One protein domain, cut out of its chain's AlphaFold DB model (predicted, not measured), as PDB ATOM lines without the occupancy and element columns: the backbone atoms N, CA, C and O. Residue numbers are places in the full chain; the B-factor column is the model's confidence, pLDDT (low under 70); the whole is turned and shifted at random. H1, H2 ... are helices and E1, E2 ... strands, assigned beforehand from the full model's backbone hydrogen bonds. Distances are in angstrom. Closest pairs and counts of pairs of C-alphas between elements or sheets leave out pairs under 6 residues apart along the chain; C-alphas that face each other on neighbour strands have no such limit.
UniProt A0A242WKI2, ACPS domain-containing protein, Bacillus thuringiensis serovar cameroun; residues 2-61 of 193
ATOM      1  N   ALA A   2      35.954 -25.863  -5.882       90.06
ATOM      2  CA  ALA A   2      35.941 -24.451  -5.474       90.06
ATOM      3  C   ALA A   2      35.005 -23.544  -6.302       90.06
ATOM      4  O   ALA A   2      34.196 -22.827  -5.726       90.06
ATOM      5  N   GLY A   3      35.021 -23.637  -7.640       91.81
ATOM      6  CA  GLY A   3      34.153 -22.808  -8.492       91.81
ATOM      7  C   GLY A   3      32.648 -23.006  -8.249       91.81
ATOM      8  O   GLY A   3      31.896 -22.041  -8.189       91.81
ATOM      9  N   ARG A   4      32.187 -24.248  -8.035       93.50
ATOM     10  CA  ARG A   4      30.765 -24.520  -7.742       93.50
ATOM     11  C   ARG A   4      30.356 -24.033  -6.356       93.50
ATOM     12  O   ARG A   4      29.217 -23.613  -6.189       93.50
ATOM     13  N   TYR A   5      31.261 -24.106  -5.383       94.69
ATOM     14  CA  TYR A   5      31.023 -23.545  -4.059       94.69
ATOM     15  C   TYR A   5      30.910 -22.015  -4.138       94.69
ATOM     16  O   TYR A   5      29.877 -21.475  -3.759       94.69
ATOM     17  N   ALA A   6      31.878 -21.346  -4.777       95.94
ATOM     18  CA  ALA A   6      31.835 -19.902  -5.025       95.94
ATOM     19  C   ALA A   6      30.548 -19.470  -5.752       95.94
ATOM     20  O   ALA A   6      29.957 -18.446  -5.428       95.94
ATOM     21  N   ALA A   7      30.074 -20.273  -6.705       96.81
ATOM     22  CA  ALA A   7      28.827 -20.010  -7.413       96.81
ATOM     23  C   ALA A   7      27.597 -20.056  -6.500       96.81
ATOM     24  O   ALA A   7      26.725 -19.201  -6.621       96.81
ATOM     25  N   LYS A   8      27.530 -21.017  -5.572       96.69
ATOM     26  CA  LYS A   8      26.443 -21.082  -4.588       96.69
ATOM     27  C   LYS A   8      26.461 -19.879  -3.650       96.69
ATOM     28  O   LYS A   8      25.404 -19.303  -3.432       96.69
ATOM     29  N   GLU A   9      27.637 -19.480  -3.172       96.25
ATOM     30  CA  GLU A   9      27.811 -18.273  -2.349       96.25
ATOM     31  C   GLU A   9      27.341 -17.018  -3.100       96.25
ATOM     32  O   GLU A   9      26.546 -16.239  -2.581       96.25
ATOM     33  N   ALA A  10      27.758 -16.855  -4.362       96.12
ATOM     34  CA  ALA A  10      27.354 -15.721  -5.189       96.12
ATOM     35  C   ALA A  10      25.833 -15.678  -5.414       96.12
ATOM     36  O   ALA A  10      25.222 -14.617  -5.298       96.12
ATOM     37  N   ILE A  11      25.212 -16.827  -5.709       96.88
ATOM     38  CA  ILE A  11      23.758 -16.923  -5.893       96.88
ATOM     39  C   ILE A  11      23.034 -16.615  -4.581       96.88
ATOM     40  O   ILE A  11      22.105 -15.816  -4.592       96.88
ATOM     41  N   SER A  12      23.474 -17.207  -3.469       95.94
ATOM     42  CA  SER A  12      22.914 -17.001  -2.130       95.94
ATOM     43  C   SER A  12      22.918 -15.525  -1.734       95.94
ATOM     44  O   SER A  12      21.872 -14.987  -1.368       95.94
ATOM     45  N   ALA A  13      24.049 -14.839  -1.921       94.25
ATOM     46  CA  ALA A  13      24.162 -13.401  -1.702       94.25
ATOM     47  C   ALA A  13      23.230 -12.585  -2.618       94.25
ATOM     48  O   ALA A  13      22.625 -11.612  -2.167       94.25
ATOM     49  N   PHE A  14      23.079 -12.983  -3.887       94.31
ATOM     50  CA  PHE A  14      22.225 -12.289  -4.856       94.31
ATOM     51  C   PHE A  14      20.730 -12.418  -4.526       94.31
ATOM     52  O   PHE A  14      20.002 -11.428  -4.569       94.31
ATOM     53  N   ILE A  15      20.267 -13.622  -4.169       93.88
ATOM     54  CA  ILE A  15      18.850 -13.890  -3.858       93.88
ATOM     55  C   ILE A  15      18.489 -13.651  -2.388       93.88
ATOM     56  O   ILE A  15      17.312 -13.712  -2.041       93.88
ATOM     57  N   LYS A  16      19.486 -13.369  -1.538       92.56
ATOM     58  CA  LYS A  16      19.355 -13.195  -0.082       92.56
ATOM     59  C   LYS A  16      18.752 -14.425   0.614       92.56
ATOM     60  O   LYS A  16      17.916 -14.289   1.503       92.56
ATOM     61  N   ASP A  17      19.186 -15.615   0.198       88.81
ATOM     62  CA  ASP A  17      18.799 -16.896   0.800       88.81
ATOM     63  C   ASP A  17      20.048 -17.653   1.249       88.81
ATOM     64  O   ASP A  17      20.885 -18.022   0.428       88.81
ATOM     65  N   GLU A  18      20.180 -17.888   2.551       85.00
ATOM     66  CA  GLU A  18      21.371 -18.489   3.162       85.00
ATOM     67  C   GLU A  18      21.445 -20.015   2.967       85.00
ATOM     68  O   GLU A  18      22.455 -20.654   3.275       85.00
ATOM     69  N   LYS A  19      20.392 -20.647   2.434       90.69
ATOM     70  CA  LYS A  19      20.317 -22.104   2.301       90.69
ATOM     71  C   LYS A  19      21.019 -22.614   1.044       90.69
ATOM     72  O   LYS A  19      20.413 -23.123   0.102       90.69
ATOM     73  N   LEU A  20      22.349 -22.614   1.071       90.81
ATOM     74  CA  LEU A  20      23.205 -23.080  -0.035       90.81
ATOM     75  C   LEU A  20      22.898 -24.503  -0.541       90.81
ATOM     76  O   LEU A  20      23.207 -24.847  -1.687       90.81
ATOM     77  N   HIS A  21      22.343 -25.365   0.312       92.31
ATOM     78  CA  HIS A  21      21.986 -26.739  -0.044       92.31
ATOM     79  C   HIS A  21      20.747 -26.817  -0.951       92.31
ATOM     80  O   HIS A  21      20.658 -27.756  -1.742       92.31
ATOM     81  N   GLU A  22      19.850 -25.827  -0.898       93.69
ATOM     82  CA  GLU A  22      18.675 -25.730  -1.774       93.69
ATOM     83  C   GLU A  22      19.060 -25.217  -3.178       93.69
ATOM     84  O   GLU A  22      18.401 -25.545  -4.166       93.69
ATOM     85  N   ILE A  23      20.176 -24.485  -3.308       95.38
ATOM     86  CA  ILE A  23      20.687 -23.997  -4.598       95.38
ATOM     87  C   ILE A  23      21.311 -25.151  -5.394       95.38
ATOM     88  O   ILE A  23      22.349 -25.716  -5.020       95.38
ATOM     89  N   GLN A  24      20.725 -25.464  -6.549       95.94
ATOM     90  CA  GLN A  24      21.262 -26.442  -7.493       95.94
ATOM     91  C   GLN A  24      21.838 -25.749  -8.732       95.94
ATOM     92  O   GLN A  24      21.246 -24.826  -9.282       95.94
ATOM     93  N   ILE A  25      22.999 -26.225  -9.192       96.38
ATOM     94  CA  ILE A  25      23.655 -25.738 -10.412       96.38
ATOM     95  C   ILE A  25      23.880 -26.932 -11.335       96.38
ATOM     96  O   ILE A  25      24.764 -27.761 -11.095       96.38
ATOM     97  N   THR A  26      23.081 -27.031 -12.390       96.00
ATOM     98  CA  THR A  26      23.137 -28.136 -13.362       96.00
ATOM     99  C   THR A  26      23.704 -27.656 -14.697       96.00
ATOM    100  O   THR A  26      23.499 -26.494 -15.032       96.00
ATOM    101  N   PRO A  27      24.404 -28.496 -15.474       95.94
ATOM    102  CA  PRO A  27      24.855 -28.100 -16.804       95.94
ATOM    103  C   PRO A  27      23.667 -27.970 -17.771       95.94
ATOM    104  O   PRO A  27      22.758 -28.801 -17.764       95.94
ATOM    105  N   GLY A  28      23.683 -26.927 -18.598       95.38
ATOM    106  CA  GLY A  28      22.855 -26.812 -19.796       95.38
ATOM    107  C   GLY A  28      23.457 -27.584 -20.974       95.38
ATOM    108  O   GLY A  28      24.528 -28.177 -20.860       95.38
ATOM    109  N   ILE A  29      22.783 -27.556 -22.128       95.25
ATOM    110  CA  ILE A  29      23.215 -28.305 -23.324       95.25
ATOM    111  C   ILE A  29      24.576 -27.848 -23.876       95.25
ATOM    112  O   ILE A  29      25.302 -28.650 -24.453       95.25
ATOM    113  N   PHE A  30      24.951 -26.586 -23.648       93.62
ATOM    114  CA  PHE A  30      26.265 -26.029 -23.991       93.62
ATOM    115  C   PHE A  30      27.218 -26.017 -22.786       93.62
ATOM    116  O   PHE A  30      28.184 -25.263 -22.761       93.62
ATOM    117  N   ASN A  31      26.937 -26.827 -21.759       92.81
ATOM    118  CA  ASN A  31      27.664 -26.893 -20.485       92.81
ATOM    119  C   ASN A  31      27.667 -25.597 -19.658       92.81
ATOM    120  O   ASN A  31      28.326 -25.531 -18.619       92.81
ATOM    121  N   GLN A  32      26.895 -24.585 -20.056       94.94
ATOM    122  CA  GLN A  32      26.688 -23.387 -19.255       94.94
ATOM    123  C   GLN A  32      25.965 -23.744 -17.945       94.94
ATOM    124  O   GLN A  32      25.078 -24.602 -17.949       94.94
ATOM    125  N   PRO A  33      26.307 -23.117 -16.812       96.25
ATOM    126  CA  PRO A  33      25.622 -23.373 -15.552       96.25
ATOM    127  C   PRO A  33      24.170 -22.873 -15.602       96.25
ATOM    128  O   PRO A  33      23.895 -21.741 -15.995       96.25
ATOM    129  N   ILE A  34      23.240 -23.719 -15.165       96.50
ATOM    130  CA  ILE A  34      21.820 -23.402 -14.998       96.50
ATOM    131  C   ILE A  34      21.500 -23.442 -13.508       96.50
ATOM    132  O   ILE A  34      21.662 -24.485 -12.866       96.50
ATOM    133  N   VAL A  35      21.055 -22.306 -12.973       96.75
ATOM    134  CA  VAL A  35      20.622 -22.170 -11.581       96.75
ATOM    135  C   VAL A  35      19.203 -22.713 -11.451       96.75
ATOM    136  O   VAL A  35      18.318 -22.361 -12.224       96.75
ATOM    137  N   LYS A  36      18.985 -23.588 -10.471       94.19
ATOM    138  CA  LYS A  36      17.663 -24.092 -10.095       94.19
ATOM    139  C   LYS A  36      17.435 -23.792  -8.622       94.19
ATOM    140  O   LYS A  36      18.092 -24.376  -7.760       94.19
ATOM    141  N   HIS A  37      16.525 -22.862  -8.363       92.00
ATOM    142  CA  HIS A  37      16.078 -22.475  -7.030       92.00
ATOM    143  C   HIS A  37      14.732 -21.745  -7.148       92.00
ATOM    144  O   HIS A  37      14.514 -21.022  -8.121       92.00
ATOM    145  N   SER A  38      13.834 -21.920  -6.177       86.44
ATOM    146  CA  SER A  38      12.475 -21.346  -6.198       86.44
ATOM    147  C   SER A  38      12.479 -19.816  -6.299       86.44
ATOM    148  O   SER A  38      11.704 -19.247  -7.059       86.44
ATOM    149  N   SER A  39      13.397 -19.162  -5.586       84.31
ATOM    150  CA  SER A  39      13.549 -17.698  -5.563       84.31
ATOM    151  C   SER A  39      14.461 -17.131  -6.666       84.31
ATOM    152  O   SER A  39      14.733 -15.936  -6.667       84.31
ATOM    153  N   ALA A  40      14.979 -17.959  -7.583       80.62
ATOM    154  CA  ALA A  40      16.016 -17.567  -8.548       80.62
ATOM    155  C   ALA A  40      15.526 -17.616 -10.008       80.62
ATOM    156  O   ALA A  40      16.212 -18.141 -10.882       80.62
ATOM    157  N   THR A  41      14.328 -17.095 -10.282       80.19
ATOM    158  CA  THR A  41      13.648 -17.260 -11.583       80.19
ATOM    159  C   THR A  41      14.370 -16.623 -12.771       80.19
ATOM    160  O   THR A  41      14.208 -17.102 -13.887       80.19
ATOM    161  N   SER A  42      15.184 -15.591 -12.536       90.81
ATOM    162  CA  SER A  42      15.943 -14.877 -13.580       90.81
ATOM    163  C   SER A  42      17.419 -14.722 -13.214       90.81
ATOM    164  O   SER A  42      18.089 -13.810 -13.690       90.81
ATOM    165  N   VAL A  43      17.932 -15.584 -12.329       95.75
ATOM    166  CA  VAL A  43      19.328 -15.530 -11.884       95.75
ATOM    167  C   VAL A  43      20.162 -16.488 -12.713       95.75
ATOM    168  O   VAL A  43      19.889 -17.684 -12.794       95.75
ATOM    169  N   GLN A  44      21.225 -15.957 -13.291       97.06
ATOM    170  CA  GLN A  44      22.278 -16.727 -13.925       97.06
ATOM    171  C   GLN A  44      23.560 -16.600 -13.106       97.06
ATOM    172  O   GLN A  44      23.686 -15.765 -12.208       97.06
ATOM    173  N   VAL A  45      24.512 -17.482 -13.388       97.69
ATOM    174  CA  VAL A  45      25.822 -17.467 -12.746       97.69
ATOM    175  C   VAL A  45      26.886 -17.721 -13.799       97.69
ATOM    176  O   VAL A  45      26.679 -18.512 -14.714       97.69
ATOM    177  N   SER A  46      28.036 -17.071 -13.679       98.06
ATOM    178  CA  SER A  46      29.230 -17.418 -14.442       98.06
ATOM    179  C   SER A  46      30.269 -17.935 -13.468       98.06
ATOM    180  O   SER A  46      30.365 -17.446 -12.342       98.06
ATOM    181  N   ILE A  47      30.988 -18.979 -13.874       97.38
ATOM    182  CA  ILE A  47      31.890 -19.734 -13.009       97.38
ATOM    183  C   ILE A  47      33.226 -19.872 -13.729       97.38
ATOM    184  O   ILE A  47      33.283 -20.253 -14.902       97.38
ATOM    185  N   SER A  48      34.302 -19.602 -13.007       96.88
ATOM    186  CA  SER A  48      35.647 -19.992 -13.397       96.88
ATOM    187  C   SER A  48      36.430 -20.499 -12.187       96.88
ATOM    188  O   SER A  48      35.991 -20.408 -11.036       96.88
ATOM    189  N   HIS A  49      37.562 -21.126 -12.449       94.62
ATOM    190  CA  HIS A  49      38.469 -21.616 -11.424       94.62
ATOM    191  C   HIS A  49      39.867 -21.708 -12.008       94.62
ATOM    192  O   HIS A  49      40.020 -22.033 -13.180       94.62
ATOM    193  N   CYS A  50      40.862 -21.460 -11.170       94.06
ATOM    194  CA  CYS A  50      42.262 -21.634 -11.506       94.06
ATOM    195  C   CYS A  50      42.983 -22.070 -10.230       94.06
ATOM    196  O   CYS A  50      42.722 -21.522  -9.156       94.06
ATOM    197  N   ASP A  51      43.834 -23.089 -10.331       89.69
ATOM    198  CA  ASP A  51      44.462 -23.743  -9.181       89.69
ATOM    199  C   ASP A  51      43.424 -24.161  -8.111       89.69
ATOM    200  O   ASP A  51      42.480 -24.907  -8.386       89.69
ATOM    201  N   SER A  52      43.581 -23.680  -6.876       88.69
ATOM    202  CA  SER A  52      42.655 -23.901  -5.761       88.69
ATOM    203  C   SER A  52      41.548 -22.843  -5.661       88.69
ATOM    204  O   SER A  52      40.649 -22.978  -4.827       88.69
ATOM    205  N   MET A  53      41.569 -21.806  -6.506       90.81
ATOM    206  CA  MET A  53      40.646 -20.676  -6.424       90.81
ATOM    207  C   MET A  53      39.369 -20.916  -7.228       90.81
ATOM    208  O   MET A  53      39.397 -21.326  -8.388       90.81
ATOM    209  N   GLY A  54      38.228 -20.614  -6.610       94.62
ATOM    210  CA  GLY A  54      36.940 -20.508  -7.288       94.62
ATOM    211  C   GLY A  54      36.581 -19.045  -7.510       94.62
ATOM    212  O   GLY A  54      36.682 -18.244  -6.586       94.62
ATOM    213  N   PHE A  55      36.125 -18.710  -8.712       96.12
ATOM    214  CA  PHE A  55      35.630 -17.383  -9.051       96.12
ATOM    215  C   PHE A  55      34.217 -17.518  -9.614       96.12
ATOM    216  O   PHE A  55      33.971 -18.343 -10.495       96.12
ATOM    217  N   ALA A  56      33.268 -16.757  -9.076       97.50
ATOM    218  CA  ALA A  56      31.886 -16.789  -9.527       97.50
ATOM    219  C   ALA A  56      31.229 -15.416  -9.414       97.50
ATOM    220  O   ALA A  56      31.544 -14.643  -8.512       97.50
ATOM    221  N   ILE A  57      30.281 -15.151 -10.309       96.69
ATOM    222  CA  ILE A  57      29.399 -13.988 -10.240       96.69
ATOM    223  C   ILE A  57      27.977 -14.422 -10.569       96.69
ATOM    224  O   ILE A  57      27.755 -15.106 -11.569       96.69
ATOM    225  N   ALA A  58      27.028 -14.050  -9.712       96.69
ATOM    226  CA  ALA A  58      25.602 -14.199  -9.968       96.69
ATOM    227  C   ALA A  58      25.047 -12.882 -10.521       96.69
ATOM    228  O   ALA A  58      25.478 -11.805 -10.110       96.69
ATOM    229  N   PHE A  59      24.122 -12.971 -11.470       96.00
ATOM    230  CA  PHE A  59      23.579 -11.814 -12.177       96.00
ATOM    231  C   PHE A  59      22.149 -12.069 -12.654       96.00
ATOM    232  O   PHE A  59      21.731 -13.216 -12.818       96.00
ATOM    233  N   SER A  60      21.406 -10.986 -12.894       95.00
ATOM    234  CA  SER A  60      20.115 -11.045 -13.585       95.00
ATOM    235  C   SER A  60      20.326 -11.420 -15.050       95.00
ATOM    236  O   SER A  60      21.258 -10.930 -15.683       95.00
ATOM    237  N   GLU A  61      19.436 -12.226 -15.623       94.25
ATOM    238  CA  GLU A  61      19.399 -12.504 -17.064       94.25
ATOM    239  C   GLU A  61      19.350 -11.229 -17.927       94.25
ATOM    240  O   GLU A  61      19.864 -11.225 -19.043       94.25
TER     241      GLU A  61
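This is residues 2 to 61 of the 193 residues of the protein "ACPS domain-containing protein" of Bacillus thuringiensis serovar cameroun (UniProt A0A242WKI2). A long hairpin of two strands, E3 and E4, has the single helix H1 packed along it, and a second, short hairpin, E1 and E2, packs beside it through E2 and E3. The printed part has 60 residues, with one named helix and four named strands in the order H1, E1, E2, E3, E4; the class is mixed, helices and strands. Each of the two sheets has two antiparallel strands. The whole is compact, with a radius of gyration of the C-alphas of 10.7 A and spans of 32 by 27 by 19 A.

Begin with the hairpin of E3, residues 43 to 50, and E4, residues 53 to 60, antiparallel at 163 degrees; N 46 and O 57 are within hydrogen-bond range at 2.9 A. Look next at H1, residues 2 to 15: its closest C-alphas to E4 are Gly 3 and Gly 54, 3.8 A, and to E3 Gly 3 and His 49, 5.4 A. In H1 every O i to N i+4 pair is within hydrogen-bond range. Then find the hairpin of E1, residues 24 to 27, and E2, residues 33 to 36, antiparallel at 144 degrees, with N 34 and O 26 at 2.8 A. The closest C-alphas of E2 and E3 are Val 35 and Gln 44, 6.2 A. E1 is apart from E3 and E4, and E2 from E4; H1 and E2 are near each other.

Find C-alpha 2 at (35.941, -24.451, -5.474); from there H1 runs 20.2 A. E1 spans 10.1 A and E2 9.7 A. E3 starts at C-alpha 43, (19.328, -15.530, -11.884), and runs 23.7 A; E4 runs 23.8 A to C-alpha 60 at (20.115, -11.045, -13.585).

The C-alphas farthest apart, Ser 38 and Asp 51, are 32.2 A apart. The printed part has no cut and no long link. No printed residue is under 70 in pLDDT.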